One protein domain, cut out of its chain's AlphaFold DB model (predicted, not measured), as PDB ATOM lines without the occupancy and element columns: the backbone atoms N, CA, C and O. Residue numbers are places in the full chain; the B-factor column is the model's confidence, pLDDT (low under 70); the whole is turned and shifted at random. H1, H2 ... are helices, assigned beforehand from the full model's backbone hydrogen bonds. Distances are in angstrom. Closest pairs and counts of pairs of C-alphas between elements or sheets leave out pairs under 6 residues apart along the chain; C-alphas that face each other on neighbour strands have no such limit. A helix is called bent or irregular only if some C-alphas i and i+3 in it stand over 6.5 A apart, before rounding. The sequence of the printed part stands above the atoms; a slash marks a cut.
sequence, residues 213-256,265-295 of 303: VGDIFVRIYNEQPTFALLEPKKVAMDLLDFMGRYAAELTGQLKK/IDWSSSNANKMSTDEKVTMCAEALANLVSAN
ATOM      1  N   VAL A 213     229.819 120.238 270.586       92.88
ATOM      2  CA  VAL A 213     229.368 120.214 271.986       92.88
ATOM      3  C   VAL A 213     228.110 121.065 272.096       92.88
ATOM      4  O   VAL A 213     228.095 122.179 271.586       92.88
ATOM      5  N   GLY A 214     227.043 120.552 272.716       87.56
ATOM      6  CA  GLY A 214     225.777 121.289 272.844       87.56
ATOM      7  C   GLY A 214     225.182 121.732 271.501       87.56
ATOM      8  O   GLY A 214     224.698 122.855 271.373       87.56
ATOM      9  N   ASP A 215     225.289 120.875 270.481       90.06
ATOM     10  CA  ASP A 215     224.872 121.133 269.095       90.06
ATOM     11  C   ASP A 215     225.588 122.307 268.394       90.06
ATOM     12  O   ASP A 215     225.110 122.772 267.356       90.06
ATOM     13  N   ILE A 216     226.728 122.785 268.919       95.31
ATOM     14  CA  ILE A 216     227.554 123.801 268.253       95.31
ATOM     15  C   ILE A 216     228.901 123.261 267.771       95.31
ATOM     16  O   ILE A 216     229.564 122.489 268.460       95.31
ATOM     17  N   PHE A 217     229.342 123.736 266.607       96.56
ATOM     18  CA  PHE A 217     230.702 123.591 266.100       96.56
ATOM     19  C   PHE A 217     231.621 124.543 266.868       96.56
ATOM     20  O   PHE A 217     231.686 125.740 266.575       96.56
ATOM     21  N   VAL A 218     232.331 124.007 267.864       96.38
ATOM     22  CA  VAL A 218     233.123 124.794 268.827       96.38
ATOM     23  C   VAL A 218     234.150 125.680 268.116       96.38
ATOM     24  O   VAL A 218     234.291 126.852 268.456       96.38
ATOM     25  N   ARG A 219     234.803 125.151 267.071       96.75
ATOM     26  CA  ARG A 219     235.752 125.900 266.236       96.75
ATOM     27  C   ARG A 219     235.124 127.161 265.642       96.75
ATOM     28  O   ARG A 219     235.652 128.253 265.816       96.75
ATOM     29  N   ILE A 220     233.982 127.005 264.974       97.19
ATOM     30  CA  ILE A 220     233.302 128.108 264.287       97.19
ATOM     31  C   ILE A 220     232.799 129.133 265.300       97.19
ATOM     32  O   ILE A 220     232.868 130.331 265.042       97.19
ATOM     33  N   TYR A 221     232.331 128.692 266.471       97.94
ATOM     34  CA  TYR A 221     231.944 129.623 267.526       97.94
ATOM     35  C   TYR A 221     233.124 130.459 268.038       97.94
ATOM     36  O   TYR A 221     232.967 131.663 268.218       97.94
ATOM     37  N   ASN A 222     234.310 129.866 268.203       97.50
ATOM     38  CA  ASN A 222     235.511 130.617 268.587       97.50
ATOM     39  C   ASN A 222     235.961 131.604 267.503       97.50
ATOM     40  O   ASN A 222     236.400 132.705 267.822       97.50
ATOM     41  N   GLU A 223     235.804 131.246 266.227       97.69
ATOM     42  CA  GLU A 223     236.058 132.146 265.095       97.69
ATOM     43  C   GLU A 223     235.000 133.264 264.980       97.69
ATOM     44  O   GLU A 223     235.290 134.354 264.481       97.69
ATOM     45  N   GLN A 224     233.776 133.018 265.461       96.81
ATOM     46  CA  GLN A 224     232.627 133.927 265.399       96.81
ATOM     47  C   GLN A 224     232.029 134.194 266.801       96.81
ATOM     48  O   GLN A 224     230.841 133.941 267.030       96.81
ATOM     49  N   PRO A 225     232.796 134.754 267.756       94.19
ATOM     50  CA  PRO A 225     232.407 134.796 269.172       94.19
ATOM     51  C   PRO A 225     231.209 135.715 269.460       94.19
ATOM     52  O   PRO A 225     230.573 135.620 270.508       94.19
ATOM     53  N   THR A 226     230.880 136.613 268.532       93.38
ATOM     54  CA  THR A 226     229.728 137.520 268.624       93.38
ATOM     55  C   THR A 226     228.426 136.897 268.121       93.38
ATOM     56  O   THR A 226     227.375 137.537 268.213       93.38
ATOM     57  N   PHE A 227     228.461 135.669 267.590       95.56
ATOM     58  CA  PHE A 227     227.265 134.977 267.124       95.56
ATOM     59  C   PHE A 227     226.304 134.711 268.293       95.56
ATOM     60  O   PHE A 227     226.675 134.142 269.321       95.56
ATOM     61  N   ALA A 228     225.042 135.112 268.131       94.38
ATOM     62  CA  ALA A 228     224.022 134.928 269.154       94.38
ATOM     63  C   ALA A 228     223.537 133.471 269.183       94.38
ATOM     64  O   ALA A 228     222.760 133.041 268.329       94.38
ATOM     65  N   LEU A 229     223.990 132.708 270.179       94.31
ATOM     66  CA  LEU A 229     223.485 131.358 270.425       94.31
ATOM     67  C   LEU A 229     222.014 131.402 270.859       94.31
ATOM     68  O   LEU A 229     221.610 132.290 271.608       94.31
ATOM     69  N   LEU A 230     221.220 130.426 270.411       91.69
ATOM     70  CA  LEU A 230     219.795 130.346 270.742       91.69
ATOM     71  C   LEU A 230     219.564 129.957 272.206       91.69
ATOM     72  O   LEU A 230     218.677 130.498 272.859       91.69
ATOM     73  N   GLU A 231     220.378 129.038 272.728       91.31
ATOM     74  CA  GLU A 231     220.280 128.531 274.101       91.31
ATOM     75  C   GLU A 231     221.628 128.676 274.830       91.31
ATOM     76  O   GLU A 231     222.252 127.678 275.196       91.31
ATOM     77  N   PRO A 232     222.116 129.912 275.060       93.25
ATOM     78  CA  PRO A 232     223.464 130.146 275.579       93.25
ATOM     79  C   PRO A 232     223.687 129.488 276.949       93.25
ATOM     80  O   PRO A 232     224.767 128.980 277.216       93.25
ATOM     81  N   LYS A 233     222.658 129.426 277.809       91.75
ATOM     82  CA  LYS A 233     222.740 128.725 279.103       91.75
ATOM     83  C   LYS A 233     223.001 127.232 278.947       91.75
ATOM     84  O   LYS A 233     223.889 126.703 279.604       91.75
ATOM     85  N   LYS A 234     222.228 126.573 278.083       92.69
ATOM     86  CA  LYS A 234     222.351 125.137 277.830       92.69
ATOM     87  C   LYS A 234     223.730 124.820 277.257       92.69
ATOM     88  O   LYS A 234     224.436 124.000 277.820       92.69
ATOM     89  N   VAL A 235     224.164 125.582 276.251       94.12
ATOM     90  CA  VAL A 235     225.494 125.414 275.648       94.12
ATOM     91  C   VAL A 235     226.616 125.626 276.670       94.12
ATOM     92  O   VAL A 235     227.581 124.871 276.678       94.12
ATOM     93  N   ALA A 236     226.502 126.611 277.570       94.50
ATOM     94  CA  ALA A 236     227.489 126.803 278.632       94.50
ATOM     95  C   ALA A 236     227.582 125.588 279.571       94.50
ATOM     96  O   ALA A 236     228.688 125.188 279.934       94.50
ATOM     97  N   MET A 237     226.440 124.996 279.938       93.50
ATOM     98  CA  MET A 237     226.399 123.769 280.737       93.50
ATOM     99  C   MET A 237     226.994 122.586 279.973       93.50
ATOM    100  O   MET A 237     227.854 121.904 280.516       93.50
ATOM    101  N   ASP A 238     226.643 122.411 278.697       94.19
ATOM    102  CA  ASP A 238     227.177 121.335 277.856       94.19
ATOM    103  C   ASP A 238     228.708 121.444 277.696       94.19
ATOM    104  O   ASP A 238     229.417 120.439 277.770       94.19
ATOM    105  N   LEU A 239     229.244 122.663 277.538       94.25
ATOM    106  CA  LEU A 239     230.690 122.928 277.494       94.25
ATOM    107  C   LEU A 239     231.376 122.599 278.828       94.25
ATOM    108  O   LEU A 239     232.447 121.985 278.834       94.25
ATOM    109  N   LEU A 240     230.777 122.994 279.956       92.88
ATOM    110  CA  LEU A 240     231.289 122.683 281.295       92.88
ATOM    111  C   LEU A 240     231.278 121.178 281.571       92.88
ATOM    112  O   LEU A 240     232.292 120.638 282.011       92.88
ATOM    113  N   ASP A 241     230.169 120.505 281.270       91.75
ATOM    114  CA  ASP A 241     230.013 119.063 281.446       91.75
ATOM    115  C   ASP A 241     231.008 118.302 280.568       91.75
ATOM    116  O   ASP A 241     231.675 117.378 281.043       91.75
ATOM    117  N   PHE A 242     231.184 118.730 279.312       91.50
ATOM    118  CA  PHE A 242     232.184 118.167 278.412       91.50
ATOM    119  C   PHE A 242     233.596 118.272 279.002       91.50
ATOM    120  O   PHE A 242     234.287 117.260 279.113       91.50
ATOM    121  N   MET A 243     234.024 119.459 279.445       90.88
ATOM    122  CA  MET A 243     235.344 119.634 280.071       90.88
ATOM    123  C   MET A 243     235.476 118.832 281.374       90.88
ATOM    124  O   MET A 243     236.515 118.216 281.626       90.88
ATOM    125  N   GLY A 244     234.409 118.767 282.178       88.31
ATOM    126  CA  GLY A 244     234.348 117.989 283.416       88.31
ATOM    127  C   GLY A 244     234.614 116.496 283.198       88.31
ATOM    128  O   GLY A 244     235.326 115.876 283.992       88.31
ATOM    129  N   ARG A 245     234.151 115.923 282.076       87.31
ATOM    130  CA  ARG A 245     234.429 114.521 281.703       87.31
ATOM    131  C   ARG A 245     235.916 114.239 281.470       87.31
ATOM    132  O   ARG A 245     236.319 113.080 281.596       87.31
ATOM    133  N   TYR A 246     236.726 115.245 281.152       83.50
ATOM    134  CA  TYR A 246     238.172 115.108 280.922       83.50
ATOM    135  C   TYR A 246     239.030 115.612 282.092       83.50
ATOM    136  O   TYR A 246     240.241 115.400 282.096       83.50
ATOM    137  N   ALA A 247     238.424 116.196 283.131       77.94
ATOM    138  CA  ALA A 247     239.143 116.750 284.278       77.94
ATOM    139  C   ALA A 247     240.044 115.721 284.989       77.94
ATOM    140  O   ALA A 247     241.170 116.039 285.367       77.94
ATOM    141  N   ALA A 248     239.586 114.474 285.142       74.50
ATOM    142  CA  ALA A 248     240.383 113.406 285.757       74.50
ATOM    143  C   ALA A 248     241.624 113.052 284.914       74.50
ATOM    144  O   ALA A 248     242.722 112.938 285.448       74.50
ATOM    145  N   GLU A 249     241.466 112.958 283.593       75.81
ATOM    146  CA  GLU A 249     242.557 112.662 282.656       75.81
ATOM    147  C   GLU A 249     243.607 113.783 282.645       75.81
ATOM    148  O   GLU A 249     244.801 113.511 282.745       75.81
ATOM    149  N   LEU A 250     243.160 115.042 282.643       68.56
ATOM    150  CA  LEU A 250     244.028 116.224 282.682       68.56
ATOM    151  C   LEU A 250     244.764 116.399 284.019       68.56
ATOM    152  O   LEU A 250     245.877 116.914 284.053       68.56
ATOM    153  N   THR A 251     244.161 115.964 285.127       73.56
ATOM    154  CA  THR A 251     244.767 116.043 286.471       73.56
ATOM    155  C   THR A 251     245.580 114.800 286.844       73.56
ATOM    156  O   THR A 251     246.109 114.722 287.954       73.56
ATOM    157  N   GLY A 252     245.705 113.824 285.934       66.88
ATOM    158  CA  GLY A 252     246.427 112.571 286.170       66.88
ATOM    159  C   GLY A 252     245.713 111.599 287.119       66.88
ATOM    160  O   GLY A 252     246.340 110.680 287.648       66.88
ATOM    161  N   GLN A 253     244.413 111.786 287.359       65.25
ATOM    162  CA  GLN A 253     243.587 110.898 288.172       65.25
ATOM    163  C   GLN A 253     242.952 109.795 287.307       65.25
ATOM    164  O   GLN A 253     242.317 110.050 286.286       65.25
ATOM    165  N   LEU A 254     243.096 108.537 287.731       54.16
ATOM    166  CA  LEU A 254     242.522 107.377 287.041       54.16
ATOM    167  C   LEU A 254     240.981 107.444 287.045       54.16
ATOM    168  O   LEU A 254     240.360 107.436 288.111       54.16
ATOM    169  N   LYS A 255     240.354 107.459 285.858       53.09
ATOM    170  CA  LYS A 255     238.892 107.332 285.703       53.09
ATOM    171  C   LYS A 255     238.417 106.000 286.297       53.09
ATOM    172  O   LYS A 255     238.863 104.936 285.870       53.09
ATOM    173  N   LYS A 256     237.470 106.039 287.241       48.25
ATOM    174  CA  LYS A 256     236.664 104.855 287.580       48.25
ATOM    175  C   LYS A 256     235.699 104.572 286.419       48.25
ATOM    176  O   LYS A 256     235.145 105.529 285.880       48.25
ATOM    177  N   ILE A 265     223.386 109.253 272.440       40.41
ATOM    178  CA  ILE A 265     224.166 109.274 271.202       40.41
ATOM    179  C   ILE A 265     225.203 110.389 271.374       40.41
ATOM    180  O   ILE A 265     225.004 111.535 270.976       40.41
ATOM    181  N   ASP A 266     226.299 110.053 272.049       43.62
ATOM    182  CA  ASP A 266     227.414 110.944 272.315       43.62
ATOM    183  C   ASP A 266     228.232 111.114 271.034       43.62
ATOM    184  O   ASP A 266     229.226 110.420 270.803       43.62
ATOM    185  N   TRP A 267     227.811 112.069 270.200       45.69
ATOM    186  CA  TRP A 267     228.518 112.451 268.976       45.69
ATOM    187  C   TRP A 267     229.965 112.905 269.239       45.69
ATOM    188  O   TRP A 267     230.793 112.915 268.332       45.69
ATOM    189  N   SER A 268     230.316 113.246 270.486       44.09
ATOM    190  CA  SER A 268     231.688 113.619 270.832       44.09
ATOM    191  C   SER A 268     232.641 112.419 270.897       44.09
ATOM    192  O   SER A 268     233.846 112.576 270.673       44.09
ATOM    193  N   SER A 269     232.105 111.219 271.145       41.09
ATOM    194  CA  SER A 269     232.870 109.976 271.304       41.09
ATOM    195  C   SER A 269     233.100 109.214 269.992       41.09
ATOM    196  O   SER A 269     234.095 108.502 269.863       41.09
ATOM    197  N   SER A 270     232.236 109.415 268.993       43.91
ATOM    198  CA  SER A 270     232.349 108.850 267.638       43.91
ATOM    199  C   SER A 270     233.108 109.746 266.653       43.91
ATOM    200  O   SER A 270     233.356 109.341 265.516       43.91
ATOM    201  N   ASN A 271     233.524 110.943 267.075       50.97
ATOM    202  CA  ASN A 271     234.278 111.855 266.227       50.97
ATOM    203  C   ASN A 271     235.650 111.267 265.860       50.97
ATOM    204  O   ASN A 271     236.538 111.135 266.703       50.97
ATOM    205  N   ALA A 272     235.874 111.046 264.561       47.38
ATOM    206  CA  ALA A 272     237.179 110.778 263.941       47.38
ATOM    207  C   ALA A 272     238.151 111.982 264.024       47.38
ATOM    208  O   ALA A 272     239.150 112.060 263.301       47.38
ATOM    209  N   ASN A 273     237.851 112.938 264.902       61.66
ATOM    210  CA  ASN A 273     238.645 114.108 265.177       61.66
ATOM    211  C   ASN A 273     239.931 113.687 265.912       61.66
ATOM    212  O   ASN A 273     239.897 113.240 267.059       61.66
ATOM    213  N   LYS A 274     241.069 113.845 265.223       72.38
ATOM    214  CA  LYS A 274     242.421 113.497 265.697       72.38
ATOM    215  C   LYS A 274     242.946 114.409 266.814       72.38
ATOM    216  O   LYS A 274     244.075 114.207 267.252       72.38
ATOM    217  N   MET A 275     242.164 115.399 267.243       83.06
ATOM    218  CA  MET A 275     242.531 116.291 268.335       83.06
ATOM    219  C   MET A 275     242.760 115.527 269.641       83.06
ATOM    220  O   MET A 275     241.965 114.667 270.039       83.06
ATOM    221  N   SER A 276     243.830 115.902 270.328       87.81
ATOM    222  CA  SER A 276     244.134 115.481 271.689       87.81
ATOM    223  C   SER A 276     243.086 115.987 272.687       87.81
ATOM    224  O   SER A 276     242.354 116.948 272.433       87.81
ATOM    225  N   THR A 277     243.019 115.341 273.853       86.44
ATOM    226  CA  THR A 277     242.148 115.763 274.959       86.44
ATOM    227  C   THR A 277     242.402 117.220 275.364       86.44
ATOM    228  O   THR A 277     241.450 117.969 275.577       86.44
ATOM    229  N   ASP A 278     243.671 117.637 275.411       87.81
ATOM    230  CA  ASP A 278     244.083 119.000 275.770       87.81
ATOM    231  C   ASP A 278     243.575 120.049 274.769       87.81
ATOM    232  O   ASP A 278     242.983 121.055 275.166       87.81
ATOM    233  N   GLU A 279     243.691 119.774 273.464       90.31
ATOM    234  CA  GLU A 279     243.169 120.655 272.412       90.31
ATOM    235  C   GLU A 279     241.644 120.794 272.501       90.31
ATOM    236  O   GLU A 279     241.117 121.905 272.419       90.31
ATOM    237  N   LYS A 280     240.922 119.684 272.719       90.88
ATOM    238  CA  LYS A 280     239.455 119.705 272.854       90.88
ATOM    239  C   LYS A 280     239.013 120.549 274.048       90.88
ATOM    240  O   LYS A 280     238.115 121.376 273.915       90.88
ATOM    241  N   VAL A 281     239.646 120.360 275.207       92.31
ATOM    242  CA  VAL A 281     239.308 121.113 276.424       92.31
ATOM    243  C   VAL A 281     239.674 122.587 276.285       92.31
ATOM    244  O   VAL A 281     238.871 123.435 276.665       92.31
ATOM    245  N   THR A 282     240.818 122.904 275.679       93.75
ATOM    246  CA  THR A 282     241.228 124.292 275.421       93.75
ATOM    247  C   THR A 282     240.221 125.015 274.528       93.75
ATOM    248  O   THR A 282     239.783 126.114 274.867       93.75
ATOM    249  N   MET A 283     239.775 124.381 273.438       95.06
ATOM    250  CA  MET A 283     238.761 124.961 272.552       95.06
ATOM    251  C   MET A 283     237.417 125.177 273.255       95.06
ATOM    252  O   MET A 283     236.795 126.223 273.067       95.06
ATOM    253  N   CYS A 284     236.976 124.229 274.088       95.81
ATOM    254  CA  CYS A 284     235.752 124.387 274.877       95.81
ATOM    255  C   CYS A 284     235.874 125.490 275.939       95.81
ATOM    256  O   CYS A 284     234.912 126.225 276.167       95.81
ATOM    257  N   ALA A 285     237.041 125.637 276.571       95.50
ATOM    258  CA  ALA A 285     237.299 126.698 277.541       95.50
ATOM    259  C   ALA A 285     237.278 128.084 276.878       95.50
ATOM    260  O   ALA A 285     236.674 129.014 277.415       95.50
ATOM    261  N   GLU A 286     237.878 128.208 275.693       97.19
ATOM    262  CA  GLU A 286     237.807 129.416 274.870       97.19
ATOM    263  C   GLU A 286     236.358 129.731 274.465       97.19
ATOM    264  O   GLU A 286     235.902 130.858 274.657       97.19
ATOM    265  N   ALA A 287     235.596 128.731 274.011       96.94
ATOM    266  CA  ALA A 287     234.185 128.896 273.659       96.94
ATOM    267  C   ALA A 287     233.351 129.373 274.847       96.94
ATOM    268  O   ALA A 287     232.545 130.295 274.716       96.94
ATOM    269  N   LEU A 288     233.574 128.802 276.031       95.94
ATOM    270  CA  LEU A 288     232.895 129.233 277.245       95.94
ATOM    271  C   LEU A 288     233.271 130.675 277.620       95.94
ATOM    272  O   LEU A 288     232.395 131.465 277.976       95.94
ATOM    273  N   ALA A 289     234.550 131.047 277.514       95.56
ATOM    274  CA  ALA A 289     235.007 132.411 277.776       95.56
ATOM    275  C   ALA A 289     234.392 133.424 276.795       95.56
ATOM    276  O   ALA A 289     233.922 134.486 277.221       95.56
ATOM    277  N   ASN A 290     234.329 133.078 275.505       95.62
ATOM    278  CA  ASN A 290     233.661 133.863 274.465       95.62
ATOM    279  C   ASN A 290     232.172 134.044 274.784       95.62
ATOM    280  O   ASN A 290     231.667 135.168 274.783       95.62
ATOM    281  N   LEU A 291     231.492 132.962 275.165       93.94
ATOM    282  CA  LEU A 291     230.070 132.961 275.498       93.94
ATOM    283  C   LEU A 291     229.733 133.839 276.708       93.94
ATOM    284  O   LEU A 291     228.764 134.604 276.670       93.94
ATOM    285  N   VAL A 292     230.543 133.758 277.769       91.50
ATOM    286  CA  VAL A 292     230.413 134.606 278.963       91.50
ATOM    287  C   VAL A 292     230.661 136.073 278.613       91.50
ATOM    288  O   VAL A 292     229.901 136.943 279.043       91.50
ATOM    289  N   SER A 293     231.678 136.348 277.794       90.75
ATOM    290  CA  SER A 293     232.026 137.708 277.366       90.75
ATOM    291  C   SER A 293     230.946 138.342 276.488       90.75
ATOM    292  O   SER A 293     230.663 139.529 276.632       90.75
ATOM    293  N   ALA A 294     230.298 137.555 275.624       88.06
ATOM    294  CA  ALA A 294     229.203 138.001 274.761       88.06
ATOM    295  C   ALA A 294     227.878 138.234 275.515       88.06
ATOM    296  O   ALA A 294     226.985 138.907 275.002       88.06
ATOM    297  N   ASN A 295     227.746 137.720 276.744       84.81
ATOM    298  CA  ASN A 295     226.537 137.827 277.567       84.81
ATOM    299  C   ASN A 295     226.818 138.482 278.940       84.81
ATOM    300  O   ASN A 295     226.550 137.877 279.989       84.81
TER     301      ASN A 295
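AT A GLANCE: This is residues 213 to 256 and 265 to 295 of the 303 residues of an uncharacterized protein of Ancylostoma caninum (UniProt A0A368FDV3). Two long helices, H2 and H3, lie side by side and run opposite ways, while the short helix H1 packs on H3 and residues 269 to 276 stick out. The printed part has 75 residues, with helices H1, H2, H3 in chain order and no named strand: all helix. It is compact, with a radius of gyration of the C-alphas of 12.6 A, and spans 37 by 23 by 21 A.

HOW THE PARTS SIT: Start at H1, residues 218 to 223; it touches residues 283 to 290 alone of H3, residues 277 to 294, at a steep tilt of 54 degrees, the same way, closest at C-alphas 222 and 287, 5.5 A. H2, residues 232 to 250, is apart from H1 but touches H3 at a shallow tilt of 29 degrees, closest at C-alphas 243 and 281, 5.6 A. Every O i to N i+4 pair is within hydrogen-bond range in H1 and H3, and 12 of 15 in H2.

IN THESE COORDINATES: Find C-alpha 218 at (233.123, 124.794, 268.827), where H1 begins, 8.8 A long. H2, 25.8 A, is irregular: C-alphas 245 and 248 are 7.3 A apart. H3, 25.7 A, ends at C-alpha 294, (229.203, 138.001, 274.761).

THE WHOLE: C-alphas 226 and 256 are farthest apart, 38.4 A. Residues 257 to 264 are cut out, a gap of 21.1 A between C-alphas 256 and 265. The model's pLDDT is under 70 at residues 250, 252 to 256 and 265 to 273.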